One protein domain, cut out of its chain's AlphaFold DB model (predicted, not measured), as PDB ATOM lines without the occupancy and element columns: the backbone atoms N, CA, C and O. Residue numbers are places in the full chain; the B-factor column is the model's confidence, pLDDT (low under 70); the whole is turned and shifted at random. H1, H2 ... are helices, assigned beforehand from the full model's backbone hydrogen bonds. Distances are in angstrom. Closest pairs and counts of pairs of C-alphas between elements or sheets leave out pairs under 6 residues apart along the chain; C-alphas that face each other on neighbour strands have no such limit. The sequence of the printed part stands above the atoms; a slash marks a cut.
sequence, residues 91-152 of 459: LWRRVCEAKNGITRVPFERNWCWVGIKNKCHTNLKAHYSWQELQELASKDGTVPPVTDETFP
ATOM      1  N   LEU A  91      -0.399  32.296 -19.754       94.69
ATOM      2  CA  LEU A  91       1.005  32.690 -19.785       94.69
ATOM      3  C   LEU A  91       1.226  33.811 -20.806       94.69
ATOM      4  O   LEU A  91       1.665  34.895 -20.423       94.69
ATOM      5  N   TRP A  92       0.865  33.585 -22.072       94.44
ATOM      6  CA  TRP A  92       1.085  34.568 -23.128       94.44
ATOM      7  C   TRP A  92       0.238  35.825 -22.962       94.44
ATOM      8  O   TRP A  92       0.749  36.915 -23.207       94.44
ATOM      9  N   ARG A  93      -0.991  35.724 -22.433       92.50
ATOM     10  CA  ARG A  93      -1.779  36.920 -22.072       92.50
ATOM     11  C   ARG A  93      -1.004  37.847 -21.134       92.50
ATOM     12  O   ARG A  93      -0.892  39.032 -21.431       92.50
ATOM     13  N   ARG A  94      -0.408  37.304 -20.064       92.81
ATOM     14  CA  ARG A  94       0.395  38.082 -19.104       92.81
ATOM     15  C   ARG A  94       1.661  38.657 -19.733       92.81
ATOM     16  O   ARG A  94       1.990  39.810 -19.475       92.81
ATOM     17  N   VAL A  95       2.363  37.879 -20.562       94.00
ATOM     18  CA  VAL A  95       3.574  38.350 -21.259       94.00
ATOM     19  C   VAL A  95       3.243  39.516 -22.190       94.00
ATOM     20  O   VAL A  95       3.884  40.564 -22.120       94.00
ATOM     21  N   CYS A  96       2.216  39.368 -23.024       94.44
ATOM     22  CA  CYS A  96       1.812  40.410 -23.955       94.44
ATOM     23  C   CYS A  96       1.260  41.645 -23.238       94.44
ATOM     24  O   CYS A  96       1.551  42.758 -23.659       94.44
ATOM     25  N   GLU A  97       0.501  41.485 -22.153       93.00
ATOM     26  CA  GLU A  97       0.030  42.607 -21.332       93.00
ATOM     27  C   GLU A  97       1.203  43.373 -20.707       93.00
ATOM     28  O   GLU A  97       1.280  44.596 -20.830       93.00
ATOM     29  N   ALA A  98       2.187  42.668 -20.144       92.81
ATOM     30  CA  ALA A  98       3.393  43.287 -19.604       92.81
ATOM     31  C   ALA A  98       4.247  43.983 -20.680       92.81
ATOM     32  O   ALA A  98       4.956  44.937 -20.386       92.81
ATOM     33  N   LYS A  99       4.217  43.533 -21.938       93.19
ATOM     34  CA  LYS A  99       5.033  44.127 -23.012       93.19
ATOM     35  C   LYS A  99       4.320  45.239 -23.774       93.19
ATOM     36  O   LYS A  99       4.946  46.235 -24.123       93.19
ATOM     37  N   ASN A 100       3.021  45.084 -24.011       90.75
ATOM     38  CA  ASN A 100       2.237  45.965 -24.875       90.75
ATOM     39  C   ASN A 100       1.270  46.873 -24.094       90.75
ATOM     40  O   ASN A 100       0.790  47.852 -24.666       90.75
ATOM     41  N   GLY A 101       0.985  46.571 -22.820       81.62
ATOM     42  CA  GLY A 101      -0.075  47.201 -22.026       81.62
ATOM     43  C   GLY A 101       0.363  48.237 -20.984       81.62
ATOM     44  O   GLY A 101      -0.495  48.975 -20.511       81.62
ATOM     45  N   ILE A 102       1.661  48.362 -20.657       63.34
ATOM     46  CA  ILE A 102       2.156  49.066 -19.441       63.34
ATOM     47  C   ILE A 102       1.717  50.541 -19.275       63.34
ATOM     48  O   ILE A 102       1.795  51.080 -18.177       63.34
ATOM     49  N   THR A 103       1.175  51.201 -20.293       63.72
ATOM     50  CA  THR A 103       0.623  52.569 -20.175       63.72
ATOM     51  C   THR A 103      -0.604  52.804 -21.050       63.72
ATOM     52  O   THR A 103      -1.006  53.947 -21.277       63.72
ATOM     53  N   ARG A 104      -1.185  51.740 -21.609       68.56
ATOM     54  CA  ARG A 104      -2.159  51.862 -22.691       68.56
ATOM     55  C   ARG A 104      -3.543  51.479 -22.192       68.56
ATOM     56  O   ARG A 104      -3.814  50.331 -21.870       68.56
ATOM     57  N   VAL A 105      -4.436  52.457 -22.179       66.81
ATOM     58  CA  VAL A 105      -5.874  52.217 -22.099       66.81
ATOM     59  C   VAL A 105      -6.401  51.792 -23.474       66.81
ATOM     60  O   VAL A 105      -5.926  52.294 -24.501       66.81
ATOM     61  N   PRO A 106      -7.398  50.894 -23.540       70.56
ATOM     62  CA  PRO A 106      -8.045  50.151 -22.446       70.56
ATOM     63  C   PRO A 106      -7.425  48.784 -22.114       70.56
ATOM     64  O   PRO A 106      -6.810  48.149 -22.967       70.56
ATOM     65  N   PHE A 107      -7.704  48.297 -20.900       76.94
ATOM     66  CA  PHE A 107      -7.224  47.011 -20.371       76.94
ATOM     67  C   PHE A 107      -7.890  45.776 -21.003       76.94
ATOM     68  O   PHE A 107      -7.301  44.703 -21.020       76.94
ATOM     69  N   GLU A 108      -9.089  45.922 -21.572       82.94
ATOM     70  CA  GLU A 108      -9.916  44.821 -22.105       82.94
ATOM     71  C   GLU A 108      -9.453  44.280 -23.475       82.94
ATOM     72  O   GLU A 108     -10.189  43.565 -24.155       82.94
ATOM     73  N   ARG A 109      -8.253  44.646 -23.933       88.94
ATOM     74  CA  ARG A 109      -7.742  44.264 -25.258       88.94
ATOM     75  C   ARG A 109      -7.000  42.946 -25.203       88.94
ATOM     76  O   ARG A 109      -6.330  42.620 -24.226       88.94
ATOM     77  N   ASN A 110      -7.008  42.233 -26.323       92.19
ATOM     78  CA  ASN A 110      -6.025  41.184 -26.529       92.19
ATOM     79  C   ASN A 110      -4.650  41.829 -26.787       92.19
ATOM     80  O   ASN A 110      -4.346  42.275 -27.891       92.19
ATOM     81  N   TRP A 111      -3.798  41.894 -25.767       93.50
ATOM     82  CA  TRP A 111      -2.499  42.555 -25.888       93.50
ATOM     83  C   TRP A 111      -1.523  41.857 -26.836       93.50
ATOM     84  O   TRP A 111      -0.651  42.530 -27.384       93.50
ATOM     85  N   CYS A 112      -1.659  40.550 -27.084       95.12
ATOM     86  CA  CYS A 112      -0.847  39.888 -28.110       95.12
ATOM     87  C   CYS A 112      -1.290  40.334 -29.506       95.12
ATOM     88  O   CYS A 112      -0.462  40.629 -30.366       95.12
ATOM     89  N   TRP A 113      -2.601  40.481 -29.707       95.06
ATOM     90  CA  TRP A 113      -3.136  41.055 -30.936       95.06
ATOM     91  C   TRP A 113      -2.621  42.479 -31.179       95.06
ATOM     92  O   TRP A 113      -2.183  42.808 -32.278       95.06
ATOM     93  N   VAL A 114      -2.569  43.314 -30.137       93.94
ATOM     94  CA  VAL A 114      -1.980  44.660 -30.235       93.94
ATOM     95  C   VAL A 114      -0.513  44.611 -30.684       93.94
ATOM     96  O   VAL A 114      -0.105  45.439 -31.501       93.94
ATOM     97  N   GLY A 115       0.268  43.644 -30.190       95.19
ATOM     98  CA  GLY A 115       1.671  43.449 -30.571       95.19
ATOM     99  C   GLY A 115       1.850  43.163 -32.066       95.19
ATOM    100  O   GLY A 115       2.586  43.877 -32.751       95.19
ATOM    101  N   ILE A 116       1.124  42.181 -32.606       95.50
ATOM    102  CA  ILE A 116       1.204  41.847 -34.040       95.50
ATOM    103  C   ILE A 116       0.606  42.954 -34.929       95.50
ATOM    104  O   ILE A 116       1.180  43.282 -35.969       95.50
ATOM    105  N   LYS A 117      -0.475  43.623 -34.497       94.69
ATOM    106  CA  LYS A 117      -1.019  44.808 -35.186       94.69
ATOM    107  C   LYS A 117       0.012  45.905 -35.342       94.69
ATOM    108  O   LYS A 117       0.132  46.492 -36.413       94.69
ATOM    109  N   ASN A 118       0.760  46.171 -34.273       94.44
ATOM    110  CA  ASN A 118       1.813  47.170 -34.296       94.44
ATOM    111  C   ASN A 118       2.852  46.839 -35.374       94.44
ATOM    112  O   ASN A 118       3.233  47.734 -36.122       94.44
ATOM    113  N   LYS A 119       3.235  45.562 -35.527       96.00
ATOM    114  CA  LYS A 119       4.129  45.144 -36.616       96.00
ATOM    115  C   LYS A 119       3.535  45.376 -37.992       96.00
ATOM    116  O   LYS A 119       4.264  45.843 -38.861       96.00
ATOM    117  N   CYS A 120       2.248  45.114 -38.188       95.44
ATOM    118  CA  CYS A 120       1.620  45.426 -39.466       95.44
ATOM    119  C   CYS A 120       1.643  46.940 -39.746       95.44
ATOM    120  O   CYS A 120       2.113  47.375 -40.794       95.44
ATOM    121  N   HIS A 121       1.254  47.764 -38.766       92.94
ATOM    122  CA  HIS A 121       1.206  49.226 -38.897       92.94
ATOM    123  C   HIS A 121       2.573  49.888 -39.115       92.94
ATOM    124  O   HIS A 121       2.656  50.919 -39.778       92.94
ATOM    125  N   THR A 122       3.656  49.322 -38.581       94.75
ATOM    126  CA  THR A 122       5.009  49.850 -38.818       94.75
ATOM    127  C   THR A 122       5.630  49.357 -40.125       94.75
ATOM    128  O   THR A 122       6.644  49.901 -40.541       94.75
ATOM    129  N   ASN A 123       5.043  48.345 -40.774       94.94
ATOM    130  CA  ASN A 123       5.579  47.698 -41.979       94.94
ATOM    131  C   ASN A 123       4.562  47.673 -43.131       94.94
ATOM    132  O   ASN A 123       4.560  46.767 -43.959       94.94
ATOM    133  N   LEU A 124       3.700  48.687 -43.204       90.69
ATOM    134  CA  LEU A 124       2.564  48.735 -44.128       90.69
ATOM    135  C   LEU A 124       2.923  48.610 -45.616       90.69
ATOM    136  O   LEU A 124       2.077  48.198 -46.399       90.69
ATOM    137  N   LYS A 125       4.153  48.977 -45.996       91.62
ATOM    138  CA  LYS A 125       4.667  48.900 -47.374       91.62
ATOM    139  C   LYS A 125       5.617  47.723 -47.612       91.62
ATOM    140  O   LYS A 125       6.237  47.646 -48.662       91.62
ATOM    141  N   ALA A 126       5.808  46.858 -46.616       94.81
ATOM    142  CA  ALA A 126       6.714  45.717 -46.727       94.81
ATOM    143  C   ALA A 126       6.014  44.449 -47.239       94.81
ATOM    144  O   ALA A 126       6.693  43.477 -47.542       94.81
ATOM    145  N   HIS A 127       4.677  44.465 -47.329       94.69
ATOM    146  CA  HIS A 127       3.873  43.368 -47.877       94.69
ATOM    147  C   HIS A 127       4.136  42.013 -47.191       94.69
ATOM    148  O   HIS A 127       4.132  40.970 -47.835       94.69
ATOM    149  N   TYR A 128       4.362  42.021 -45.873       97.00
ATOM    150  CA  TYR A 128       4.542  40.795 -45.094       97.00
ATOM    151  C   TYR A 128       3.224  40.037 -44.908       97.00
ATOM    152  O   TYR A 128       2.176  40.641 -44.667       97.00
ATOM    153  N   SER A 129       3.305  38.709 -44.937       96.81
ATOM    154  CA  SER A 129       2.237  37.820 -44.474       96.81
ATOM    155  C   SER A 129       2.018  37.958 -42.967       96.81
ATOM    156  O   SER A 129       2.900  38.389 -42.214       96.81
ATOM    157  N   TRP A 130       0.859  37.519 -42.477       96.50
ATOM    158  CA  TRP A 130       0.603  37.526 -41.037       96.50
ATOM    159  C   TRP A 130       1.550  36.622 -40.251       96.50
ATOM    160  O   TRP A 130       1.876  36.934 -39.106       96.50
ATOM    161  N   GLN A 131       2.014  35.529 -40.860       96.69
ATOM    162  CA  GLN A 131       3.003  34.649 -40.245       96.69
ATOM    163  C   GLN A 131       4.331  35.387 -40.021       96.69
ATOM    164  O   GLN A 131       4.841  35.399 -38.902       96.69
ATOM    165  N   GLU A 132       4.853  36.064 -41.047       97.25
ATOM    166  CA  GLU A 132       6.090  36.850 -40.941       97.25
ATOM    167  C   GLU A 132       5.946  37.984 -39.916       97.25
ATOM    168  O   GLU A 132       6.850  38.228 -39.115       97.25
ATOM    169  N   LEU A 133       4.785  38.647 -39.872       97.12
ATOM    170  CA  LEU A 133       4.498  39.676 -38.869       97.12
ATOM    171  C   LEU A 133       4.476  39.113 -37.441       97.12
ATOM    172  O   LEU A 133       4.981  39.773 -36.527       97.12
ATOM    173  N   GLN A 134       3.933  37.907 -37.233       97.00
ATOM    174  CA  GLN A 134       3.984  37.233 -35.934       97.00
ATOM    175  C   GLN A 134       5.427  36.876 -35.555       97.00
ATOM    176  O   GLN A 134       5.829  37.105 -34.418       97.00
ATOM    177  N   GLU A 135       6.228  36.375 -36.494       97.62
ATOM    178  CA  GLU A 135       7.643  36.064 -36.263       97.62
ATOM    179  C   GLU A 135       8.452  37.320 -35.900       97.62
ATOM    180  O   GLU A 135       9.240  37.304 -34.953       97.62
ATOM    181  N   LEU A 136       8.217  38.440 -36.592       97.50
ATOM    182  CA  LEU A 136       8.815  39.736 -36.260       97.50
ATOM    183  C   LEU A 136       8.378  40.234 -34.877       97.50
ATOM    184  O   LEU A 136       9.196  40.757 -34.123       97.50
ATOM    185  N   ALA A 137       7.101  40.090 -34.525       97.25
ATOM    186  CA  ALA A 137       6.590  40.464 -33.208       97.25
ATOM    187  C   ALA A 137       7.139  39.552 -32.093       97.25
ATOM    188  O   ALA A 137       7.382  40.012 -30.972       97.25
ATOM    189  N   SER A 138       7.348  38.271 -32.393       97.38
ATOM    190  CA  SER A 138       7.866  37.278 -31.453       97.38
ATOM    191  C   SER A 138       9.342  37.503 -31.140       97.38
ATOM    192  O   SER A 138       9.730  37.417 -29.977       97.38
ATOM    193  N   LYS A 139      10.148  37.906 -32.134       97.56
ATOM    194  CA  LYS A 139      11.549  38.321 -31.928       97.56
ATOM    195  C   LYS A 139      11.681  39.483 -30.938       97.56
ATOM    196  O   LYS A 139      12.636  39.524 -30.171       97.56
ATOM    197  N   ASP A 140      10.692  40.373 -30.896       96.50
ATOM    198  CA  ASP A 140      10.625  41.469 -29.919       96.50
ATOM    199  C   ASP A 140      10.071  41.030 -28.547       96.50
ATOM    200  O   ASP A 140       9.981  41.828 -27.610       96.50
ATOM    201  N   GLY A 141       9.643  39.771 -28.419       95.69
ATOM    202  CA  GLY A 141       8.973  39.235 -27.237       95.69
ATOM    203  C   GLY A 141       7.587  39.835 -26.992       95.69
ATOM    204  O   GLY A 141       7.120  39.826 -25.856       95.69
ATOM    205  N   THR A 142       6.943  40.398 -28.021       95.62
ATOM    206  CA  THR A 142       5.629  41.064 -27.895       95.62
ATOM    207  C   THR A 142       4.446  40.127 -28.136       95.62
ATOM    208  O   THR A 142       3.317  40.497 -27.811       95.62
ATOM    209  N   VAL A 143       4.700  38.934 -28.686       96.94
ATOM    210  CA  VAL A 143       3.727  37.862 -28.963       96.94
ATOM    211  C   VAL A 143       4.401  36.476 -28.897       96.94
ATOM    212  O   VAL A 143       5.633  36.416 -28.983       96.94
ATOM    213  N   PRO A 144       3.636  35.368 -28.796       96.88
ATOM    214  CA  PRO A 144       4.194  34.022 -28.930       96.88
ATOM    215  C   PRO A 144       4.862  33.775 -30.286       96.88
ATOM    216  O   PRO A 144       4.347  34.252 -31.306       96.88
ATOM    217  N   PRO A 145       5.938  32.968 -30.350       96.56
ATOM    218  CA  PRO A 145       6.376  32.407 -31.620       96.56
ATOM    219  C   PRO A 145       5.283  31.495 -32.189       96.56
ATOM    220  O   PRO A 145       4.515  30.872 -31.452       96.56
ATOM    221  N   VAL A 146       5.233  31.401 -33.518       95.44
ATOM    222  CA  VAL A 146       4.233  30.604 -34.252       95.44
ATOM    223  C   VAL A 146       4.255  29.131 -33.818       95.44
ATOM    224  O   VAL A 146       3.213  28.487 -33.787       95.44
ATOM    225  N   THR A 147       5.424  28.601 -33.442       95.75
ATOM    226  CA  THR A 147       5.601  27.216 -32.974       95.75
ATOM    227  C   THR A 147       4.951  26.928 -31.625       95.75
ATOM    228  O   THR A 147       4.609  25.776 -31.369       95.75
ATOM    229  N   ASP A 148       4.781  27.944 -30.778       95.19
ATOM    230  CA  ASP A 148       4.246  27.774 -29.425       95.19
ATOM    231  C   ASP A 148       2.735  28.008 -29.406       95.19
ATOM    232  O   ASP A 148       1.991  27.260 -28.772       95.19
ATOM    233  N   GLU A 149       2.268  29.057 -30.091       92.94
ATOM    234  CA  GLU A 149       0.854  29.426 -30.118       92.94
ATOM    235  C   GLU A 149       0.502  30.139 -31.435       92.94
ATOM    236  O   GLU A 149       0.945  31.258 -31.715       92.94
ATOM    237  N   THR A 150      -0.320  29.486 -32.263       88.50
ATOM    238  CA  THR A 150      -0.812  30.056 -33.526       88.50
ATOM    239  C   THR A 150      -2.134  30.785 -33.309       88.50
ATOM    240  O   THR A 150      -3.072  30.253 -32.716       88.50
ATOM    241  N   PHE A 151      -2.238  32.015 -33.810       91.06
ATOM    242  CA  PHE A 151      -3.478  32.796 -33.749       91.06
ATOM    243  C   PHE A 151      -3.642  33.642 -35.024       91.06
ATOM    244  O   PHE A 151      -3.530  34.865 -35.001       91.06
ATOM    245  N   PRO A 152      -3.897  33.001 -36.181       93.00
ATOM    246  CA  PRO A 152      -3.826  33.673 -37.471       93.00
ATOM    247  C   PRO A 152      -4.970  34.696 -37.641       93.00
ATOM    248  O   PRO A 152      -6.146  34.355 -37.446       93.00
TER     249      PRO A 152
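Overview. This is residues 91 to 152 of the 459 residues of the protein "Hypothetical protein" of Pyrodinium bahamense (UniProt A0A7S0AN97). H2 is the middle of a small three-helix domain: H1 packs on the first residues of H2 at a steep angle, and H3 crosses H2 farther along, about perpendicular to it. H1 and H3 keep clear of each other, and the last 13 residues, 140 to 152, leave H3 and pass through the space between these two helices before they loop away from H2. The printed part has 62 residues with three named helices, in the order H1, H2, H3, and no named strand, and its class is all helix. It is compact, with a radius of gyration of the C-alphas of 11.1 A, and rounded, with spans of 30 by 24 by 17 A.

Arrangement. Start with H1, residues 91 to 100, and go on over a short link of 10 residues to H2, residues 111 to 122. These two touch, with residues 111 to 115 alone on the side of H2. Their closest C-alphas are those of Cys 96 and Cys 112, 5.0 A apart. Their lines stand at a steep tilt of 45 degrees, and they run the same way. Another short link, of 7 residues, brings you to H3, residues 130 to 139. H3 touches H2, which takes part with residues 115 to 120 alone. Look there for the closest C-alphas of this pair, those of Ile 116 and Ala 137, 5.6 A apart. The lines of H2 and H3 are about perpendicular, at 73 degrees. H1 and H3 are apart. In H1, H2 and H3 every O i to N i+4 pair is within hydrogen-bond range.

Along the chain. Find C-alpha 91 at (1.005, 32.690, -19.785); from there H1 runs 14.3 A to Asn 100. Next find C-alpha 111 at (-2.499, 42.555, -25.888), where H2 begins; it is the longest helix by residues, with 12, and measures 16.6 A from first to last C-alpha. H3 begins at Trp 130 and ends 14.3 A away at Lys 139, whose C-alpha is at (11.549, 38.321, -31.928).

Size, cuts and confidence. The two C-alphas farthest apart are those of Leu 91 and Lys 125, at 32.2 A, while the first and last printed C-alphas, of Leu 91 and Pro 152, are 18.4 A apart. The printed part has no cut, and neither link is long. Residues 140 to 152 hold no named element; their C-alphas lie 4 to 14 A from the mean of the C-alphas. In the B-factor column the mean pLDDT of the printed part of this model is 91.7, and residues 102 to 105, in the link from H1 to H2, are under 70.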